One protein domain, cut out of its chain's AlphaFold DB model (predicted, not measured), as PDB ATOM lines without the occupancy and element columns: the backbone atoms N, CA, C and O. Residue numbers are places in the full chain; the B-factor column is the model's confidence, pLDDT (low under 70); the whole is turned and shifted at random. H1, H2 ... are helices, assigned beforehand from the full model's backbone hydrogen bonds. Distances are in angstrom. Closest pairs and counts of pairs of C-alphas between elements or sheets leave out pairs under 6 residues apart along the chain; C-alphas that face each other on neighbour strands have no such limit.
ATOM      1  N   PRO A   6      32.151  48.385  19.421       88.69
ATOM      2  CA  PRO A   6      31.316  48.720  18.264       88.69
ATOM      3  C   PRO A   6      29.883  48.181  18.370       88.69
ATOM      4  O   PRO A   6      28.950  48.909  18.043       88.69
ATOM      5  N   ASP A   7      29.713  46.945  18.851       91.31
ATOM      6  CA  ASP A   7      28.397  46.303  18.980       91.31
ATOM      7  C   ASP A   7      27.568  46.969  20.086       91.31
ATOM      8  O   ASP A   7      26.386  47.255  19.894       91.31
ATOM      9  N   ASP A   8      28.202  47.305  21.214       91.31
ATOM     10  CA  ASP A   8      27.569  48.054  22.298       91.31
ATOM     11  C   ASP A   8      27.130  49.444  21.814       91.31
ATOM     12  O   ASP A   8      25.999  49.862  22.056       91.31
ATOM     13  N   ALA A   9      28.001  50.166  21.097       91.81
ATOM     14  CA  ALA A   9      27.686  51.497  20.577       91.81
ATOM     15  C   ALA A   9      26.514  51.471  19.584       91.81
ATOM     16  O   ALA A   9      25.634  52.332  19.643       91.81
ATOM     17  N   GLU A  10      26.481  50.474  18.700       94.00
ATOM     18  CA  GLU A  10      25.378  50.258  17.762       94.00
ATOM     19  C   GLU A  10      24.064  49.959  18.498       94.00
ATOM     20  O   GLU A  10      23.029  50.559  18.196       94.00
ATOM     21  N   ALA A  11      24.110  49.099  19.521       94.31
ATOM     22  CA  ALA A  11      22.948  48.784  20.342       94.31
ATOM     23  C   ALA A  11      22.402  50.030  21.064       94.31
ATOM     24  O   ALA A  11      21.188  50.256  21.054       94.31
ATOM     25  N   TRP A  12      23.276  50.873  21.626       93.31
ATOM     26  CA  TRP A  12      22.874  52.123  22.280       93.31
ATOM     27  C   TRP A  12      22.240  53.125  21.310       93.31
ATOM     28  O   TRP A  12      21.211  53.715  21.643       93.31
ATOM     29  N   ASP A  13      22.790  53.289  20.104       95.50
ATOM     30  CA  ASP A  13      22.213  54.168  19.077       95.50
ATOM     31  C   ASP A  13      20.814  53.691  18.656       95.50
ATOM     32  O   ASP A  13      19.877  54.490  18.559       95.50
ATOM     33  N   ARG A  14      20.619  52.375  18.504       95.00
ATOM     34  CA  ARG A  14      19.298  51.812  18.203       95.00
ATOM     35  C   ARG A  14      18.298  52.048  19.340       95.00
ATOM     36  O   ARG A  14      17.170  52.460  19.064       95.00
ATOM     37  N   VAL A  15      18.692  51.820  20.596       94.00
ATOM     38  CA  VAL A  15      17.837  52.074  21.773       94.00
ATOM     39  C   VAL A  15      17.449  53.552  21.856       94.00
ATOM     40  O   VAL A  15      16.272  53.862  22.043       94.00
ATOM     41  N   GLN A  16      18.403  54.464  21.644       93.38
ATOM     42  CA  GLN A  16      18.149  55.904  21.675       93.38
ATOM     43  C   GLN A  16      17.180  56.338  20.571       93.38
ATOM     44  O   GLN A  16      16.290  57.142  20.820       93.38
ATOM     45  N   ARG A  17      17.309  55.806  19.351       93.50
ATOM     46  CA  ARG A  17      16.355  56.102  18.269       93.50
ATOM     47  C   ARG A  17      14.966  55.548  18.573       93.50
ATOM     48  O   ARG A  17      13.974  56.225  18.313       93.50
ATOM     49  N   GLY A  18      14.895  54.339  19.130       92.06
ATOM     50  CA  GLY A  18      13.638  53.685  19.491       92.06
ATOM     51  C   GLY A  18      12.868  54.405  20.601       92.06
ATOM     52  O   GLY A  18      11.642  54.468  20.539       92.06
ATOM     53  N   SER A  19      13.563  54.998  21.578       92.38
ATOM     54  CA  SER A  19      12.920  55.667  22.719       92.38
ATOM     55  C   SER A  19      12.073  56.883  22.316       92.38
ATOM     56  O   SER A  19      11.072  57.168  22.969       92.38
ATOM     57  N   TYR A  20      12.383  57.540  21.191       92.19
ATOM     58  CA  TYR A  20      11.566  58.638  20.659       92.19
ATOM     59  C   TYR A  20      10.190  58.196  20.137       92.19
ATOM     60  O   TYR A  20       9.280  59.019  20.066       92.19
ATOM     61  N   ALA A  21      10.016  56.922  19.770       88.31
ATOM     62  CA  ALA A  21       8.748  56.392  19.259       88.31
ATOM     63  C   ALA A  21       7.829  55.825  20.361       88.31
ATOM     64  O   ALA A  21       6.666  55.530  20.094       88.31
ATOM     65  N   GLY A  22       8.337  55.668  21.587       85.38
ATOM     66  CA  GLY A  22       7.634  55.050  22.712       85.38
ATOM     67  C   GLY A  22       7.983  55.723  24.035       85.38
ATOM     68  O   GLY A  22       8.423  55.050  24.958       85.38
ATOM     69  N   VAL A  23       7.812  57.047  24.108       86.19
ATOM     70  CA  VAL A  23       8.238  57.885  25.248       86.19
ATOM     71  C   VAL A  23       7.641  57.421  26.583       86.19
ATOM     72  O   VAL A  23       8.318  57.475  27.607       86.19
ATOM     73  N   ASP A  24       6.411  56.905  26.562       90.12
ATOM     74  CA  ASP A  24       5.713  56.411  27.755       90.12
ATOM     75  C   ASP A  24       5.884  54.897  27.982       90.12
ATOM     76  O   ASP A  24       5.282  54.326  28.893       90.12
ATOM     77  N   ALA A  25       6.677  54.212  27.151       90.88
ATOM     78  CA  ALA A  25       6.907  52.783  27.302       90.88
ATOM     79  C   ALA A  25       7.830  52.520  28.508       90.88
ATOM     80  O   ALA A  25       8.963  53.010  28.539       90.88
ATOM     81  N   PRO A  26       7.398  51.726  29.504       90.38
ATOM     82  CA  PRO A  26       8.240  51.417  30.646       90.38
ATOM     83  C   PRO A  26       9.387  50.482  30.247       90.38
ATOM     84  O   PRO A  26       9.208  49.537  29.477       90.38
ATOM     85  N   ILE A  27      10.557  50.698  30.847       91.38
ATOM     86  CA  ILE A  27      11.676  49.756  30.768       91.38
ATOM     87  C   ILE A  27      11.406  48.619  31.760       91.38
ATOM     88  O   ILE A  27      11.229  48.850  32.957       91.38
ATOM     89  N   LEU A  28      11.369  47.380  31.268       95.12
ATOM     90  CA  LEU A  28      11.171  46.199  32.106       95.12
ATOM     91  C   LEU A  28      12.491  45.801  32.782       95.12
ATOM     92  O   LEU A  28      13.441  45.434  32.099       95.12
ATOM     93  N   VAL A  29      12.526  45.843  34.118       95.75
ATOM     94  CA  VAL A  29      13.709  45.493  34.934       95.75
ATOM     95  C   VAL A  29      13.331  44.475  36.022       95.75
ATOM     96  O   VAL A  29      13.430  44.721  37.229       95.75
ATOM     97  N   ASN A  30      12.791  43.332  35.604       96.62
ATOM     98  CA  ASN A  30      12.186  42.334  36.493       96.62
ATOM     99  C   ASN A  30      13.028  41.063  36.673       96.62
ATOM    100  O   ASN A  30      12.635  40.164  37.424       96.62
ATOM    101  N   ARG A  31      14.185  40.947  36.016       97.62
ATOM    102  CA  ARG A  31      14.964  39.716  36.079       97.62
ATOM    103  C   ARG A  31      15.646  39.574  37.433       97.62
ATOM    104  O   ARG A  31      16.275  40.504  37.949       97.62
ATOM    105  N   GLY A  32      15.466  38.403  38.033       96.00
ATOM    106  CA  GLY A  32      15.939  38.122  39.387       96.00
ATOM    107  C   GLY A  32      15.118  38.759  40.503       96.00
ATOM    108  O   GLY A  32      15.546  38.718  41.654       96.00
ATOM    109  N   LEU A  33      13.952  39.339  40.196       94.31
ATOM    110  CA  LEU A  33      13.052  39.846  41.227       94.31
ATOM    111  C   LEU A  33      12.715  38.722  42.223       94.31
ATOM    112  O   LEU A  33      12.448  37.590  41.821       94.31
ATOM    113  N   ASN A  34      12.752  39.042  43.517       93.44
ATOM    114  CA  ASN A  34      12.549  38.109  44.637       93.44
ATOM    115  C   ASN A  34      13.631  37.026  44.820       93.44
ATOM    116  O   ASN A  34      13.449  36.133  45.643       93.44
ATOM    117  N   ARG A  35      14.756  37.089  44.093       94.88
ATOM    118  CA  ARG A  35      15.901  36.171  44.282       94.88
ATOM    119  C   ARG A  35      17.087  36.808  45.006       94.88
ATOM    120  O   ARG A  35      18.094  36.147  45.230       94.88
ATOM    121  N   GLU A  36      16.985  38.096  45.309       93.75
ATOM    122  CA  GLU A  36      18.008  38.854  46.022       93.75
ATOM    123  C   GLU A  36      18.112  38.383  47.476       93.75
ATOM    124  O   GLU A  36      17.096  38.156  48.133       93.75
ATOM    125  N   VAL A  37      19.338  38.287  47.988       94.81
ATOM    126  CA  VAL A  37      19.627  37.922  49.382       94.81
ATOM    127  C   VAL A  37      20.540  38.964  50.021       94.81
ATOM    128  O   VAL A  37      21.199  39.731  49.319       94.81
ATOM    129  N   LEU A  38      20.569  39.008  51.352       96.31
ATOM    130  CA  LEU A  38      21.545  39.808  52.089       96.31
ATOM    131  C   LEU A  38      22.819  38.987  52.285       96.31
ATOM    132  O   LEU A  38      22.755  37.857  52.768       96.31
ATOM    133  N   ALA A  39      23.956  39.556  51.900       95.00
ATOM    134  CA  ALA A  39      25.269  39.033  52.247       95.00
ATOM    135  C   ALA A  39      25.627  39.389  53.702       95.00
ATOM    136  O   ALA A  39      25.021  40.275  54.307       95.00
ATOM    137  N   ASP A  40      26.646  38.728  54.253       97.25
ATOM    138  CA  ASP A  40      27.078  38.902  55.651       97.25
ATOM    139  C   ASP A  40      27.490  40.347  55.990       97.25
ATOM    140  O   ASP A  40      27.414  40.774  57.140       97.25
ATOM    141  N   ASN A  41      27.908  41.118  54.986       95.38
ATOM    142  CA  ASN A  41      28.267  42.529  55.116       95.38
ATOM    143  C   ASN A  41      27.060  43.488  55.016       95.38
ATOM    144  O   ASN A  41      27.243  44.701  55.080       95.38
ATOM    145  N   GLY A  42      25.845  42.958  54.857       93.38
ATOM    146  CA  GLY A  42      24.612  43.729  54.710       93.38
ATOM    147  C   GLY A  42      24.290  44.162  53.278       93.38
ATOM    148  O   GLY A  42      23.238  44.768  53.066       93.38
ATOM    149  N   ASP A  43      25.134  43.841  52.293       91.25
ATOM    150  CA  ASP A  43      24.858  44.171  50.897       91.25
ATOM    151  C   ASP A  43      23.755  43.280  50.323       91.25
ATOM    152  O   ASP A  43      23.685  42.074  50.577       91.25
ATOM    153  N   LYS A  44      22.908  43.870  49.476       91.50
ATOM    154  CA  LYS A  44      21.935  43.116  48.687       91.50
ATOM    155  C   LYS A  44      22.631  42.527  47.461       91.50
ATOM    156  O   LYS A  44      23.062  43.266  46.578       91.50
ATOM    157  N   VAL A  45      22.709  41.203  47.388       93.88
ATOM    158  CA  VAL A  45      23.377  40.474  46.303       93.88
ATOM    159  C   VAL A  45      22.382  39.638  45.500       93.88
ATOM    160  O   VAL A  45      21.321  39.245  45.984       93.88
ATOM    161  N   SER A  46      22.715  39.378  44.237       93.88
ATOM    162  CA  SER A  46      21.921  38.553  43.319       93.88
ATOM    163  C   SER A  46      22.838  37.793  42.363       93.88
ATOM    164  O   SER A  46      24.057  37.975  42.389       93.88
ATOM    165  N   HIS A  47      22.272  36.910  41.539       96.38
ATOM    166  CA  HIS A  47      23.059  36.192  40.542       96.38
ATOM    167  C   HIS A  47      23.683  37.179  39.545       96.38
ATOM    168  O   HIS A  47      23.051  38.170  39.200       96.38
ATOM    169  N   ALA A  48      24.876  36.889  39.017       95.31
ATOM    170  CA  ALA A  48      25.598  37.800  38.117       95.31
ATOM    171  C   ALA A  48      24.813  38.172  36.852       95.31
ATOM    172  O   ALA A  48      25.058  39.209  36.243       95.31
ATOM    173  N   THR A  49      23.866  37.323  36.449       96.19
ATOM    174  CA  THR A  49      22.979  37.682  35.356       96.19
ATOM    175  C   THR A  49      21.944  38.706  35.810       96.19
ATOM    176  O   THR A  49      21.621  39.540  34.990       96.19
ATOM    177  N   ASP A  50      21.401  38.685  37.026       97.38
ATOM    178  CA  ASP A  50      20.217  39.457  37.447       97.38
ATOM    179  C   ASP A  50      20.320  40.978  37.342       97.38
ATOM    180  O   ASP A  50      21.389  41.572  37.286       97.38
ATOM    181  N   GLU A  51      19.158  41.628  37.366       97.19
ATOM    182  CA  GLU A  51      19.038  43.081  37.219       97.19
ATOM    183  C   GLU A  51      19.002  43.821  38.564       97.19
ATOM    184  O   GLU A  51      18.576  44.973  38.627       97.19
ATOM    185  N   GLY A  52      19.465  43.187  39.649       95.19
ATOM    186  CA  GLY A  52      19.544  43.826  40.969       95.19
ATOM    187  C   GLY A  52      20.408  45.090  40.951       95.19
ATOM    188  O   GLY A  52      19.998  46.129  41.467       95.19
ATOM    189  N   GLY A  53      21.549  45.043  40.254       93.62
ATOM    190  CA  GLY A  53      22.412  46.213  40.063       93.62
ATOM    191  C   GLY A  53      21.746  47.337  39.262       93.62
ATOM    192  O   GLY A  53      21.861  48.503  39.633       93.62
ATOM    193  N   MET A  54      20.991  47.003  38.208       96.56
ATOM    194  CA  MET A  54      20.256  48.000  37.417       96.56
ATOM    195  C   MET A  54      19.156  48.674  38.241       96.56
ATOM    196  O   MET A  54      19.047  49.898  38.217       96.56
ATOM    197  N   ARG A  55      18.375  47.900  39.013       95.31
ATOM    198  CA  ARG A  55      17.360  48.459  39.924       95.31
ATOM    199  C   ARG A  55      17.987  49.403  40.949       95.31
ATOM    200  O   ARG A  55      17.527  50.532  41.076       95.31
ATOM    201  N   GLY A  56      19.086  48.998  41.592       93.81
ATOM    202  CA  GLY A  56      19.803  49.853  42.544       93.81
ATOM    203  C   GLY A  56      20.328  51.156  41.924       93.81
ATOM    204  O   GLY A  56      20.235  52.217  42.544       93.81
ATOM    205  N   ALA A  57      20.827  51.104  40.684       95.31
ATOM    206  CA  ALA A  57      21.272  52.293  39.958       95.31
ATOM    207  C   ALA A  57      20.111  53.260  39.659       95.31
ATOM    208  O   ALA A  57      20.238  54.460  39.915       95.31
ATOM    209  N   TYR A  58      18.969  52.753  39.175       95.50
ATOM    210  CA  TYR A  58      17.780  53.574  38.930       95.50
ATOM    211  C   TYR A  58      17.186  54.155  40.218       95.50
ATOM    212  O   TYR A  58      16.783  55.317  40.218       95.50
ATOM    213  N   ASP A  59      17.171  53.394  41.315       94.56
ATOM    214  CA  ASP A  59      16.691  53.869  42.617       94.56
ATOM    215  C   ASP A  59      17.536  55.042  43.130       94.56
ATOM    216  O   ASP A  59      16.994  56.070  43.551       94.56
ATOM    217  N   MET A  60      18.867  54.933  43.043       96.50
ATOM    218  CA  MET A  60      19.763  56.023  43.428       96.50
ATOM    219  C   MET A  60      19.607  57.233  42.505       96.50
ATOM    220  O   MET A  60      19.472  58.355  42.993       96.50
ATOM    221  N   TRP A  61      19.573  57.023  41.185       96.75
ATOM    222  CA  TRP A  61      19.338  58.101  40.224       96.75
ATOM    223  C   TRP A  61      18.034  58.840  40.537       96.75
ATOM    224  O   TRP A  61      18.034  60.064  40.660       96.75
ATOM    225  N   LYS A  62      16.938  58.109  40.769       95.75
ATOM    226  CA  LYS A  62      15.637  58.695  41.102       95.75
ATOM    227  C   LYS A  62      15.708  59.508  42.392       95.75
ATOM    228  O   LYS A  62      15.220  60.632  42.412       95.75
ATOM    229  N   ARG A  63      16.360  58.981  43.435       97.44
ATOM    230  CA  ARG A  63      16.592  59.701  44.697       97.44
ATOM    231  C   ARG A  63      17.392  60.989  44.492       97.44
ATOM    232  O   ARG A  63      17.143  61.966  45.191       97.44
ATOM    233  N   MET A  64      18.382  60.989  43.605       97.62
ATOM    234  CA  MET A  64      19.192  62.178  43.322       97.62
ATOM    235  C   MET A  64      18.427  63.223  42.509       97.62
ATOM    236  O   MET A  64      18.601  64.410  42.746       97.62
ATOM    237  N   MET A  65      17.573  62.789  41.584       97.56
ATOM    238  CA  MET A  65      16.793  63.678  40.717       97.56
ATOM    239  C   MET A  65      15.514  64.216  41.373       97.56
ATOM    240  O   MET A  65      14.891  65.120  40.825       97.56
ATOM    241  N   SER A  66      15.092  63.645  42.507       95.06
ATOM    242  CA  SER A  66      13.902  64.068  43.258       95.06
ATOM    243  C   SER A  66      14.219  64.881  44.522       95.06
ATOM    244  O   SER A  66      13.341  65.018  45.375       95.06
ATOM    245  N   GLN A  67      15.467  65.322  44.686       68.31
ATOM    246  CA  GLN A  67      15.886  66.291  45.708       68.31
ATOM    247  C   GLN A  67      15.740  67.707  45.160       68.31
ATOM    248  O   GLN A  67      15.340  68.583  45.956       68.31
TER     249      GLN A  67
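AT A GLANCE: This is residues 6 to 67 of the 67 residues of the protein "Aromatic ring-hydroxylating dioxygenase subunit alpha" of Pseudomonas sp. K5002 (UniProt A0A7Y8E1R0). Two helices of equal residue count are held apart by a long looping link, H1 sticking out at one end as a free arm and H2 rising from a small body of loops. That body, residues 28 to 58, takes in the first residues of H2 and a narrow turned-back loop tied by a short antiparallel pairing of residues 37 to 38 with 44 to 45; residues 59 to 67 stick out from it. The printed part has 62 residues with two named helices, H1 then H2, and no named strand; its class is all helix, though under half of the residues, 28, are in named elements. The whole is loose, with a radius of gyration of the C-alphas of 14.9 A and spans of 43 by 33 by 20 A.

IN THESE COORDINATES: H1 is residues 6 to 19, 20.2 A from first to last C-alpha, beginning at C-alpha 6 (31.316, 48.720, 18.264). Residues 20 to 51 hold no named element. H2 is residues 52 to 65, 20.0 A long, from C-alpha 52 (19.544, 43.826, 40.969) to C-alpha 65 (16.793, 63.678, 40.717).

HOW THE PARTS SIT: H1 and H2 are apart, with no C-alpha of the one within 8 A of the other. Residues 6 to 27, of which 6 to 19 belong to H1, stand free. Residues 59 to 67, of which 59 to 65 belong to H2, also stand free. In H1 and H2 every O i to N i+4 pair is within hydrogen-bond range.

THE WHOLE: The two C-alphas farthest apart are those of Ala 21 and Asp 40, at 44.3 A. The body without the free stretches spans 29 by 17 by 14 A. The link from H1 to H2, 32 residues, is long. The printed part has no cut. Its mean pLDDT is 93.6, and one residue, Gln 67, the chain's last, is under 70.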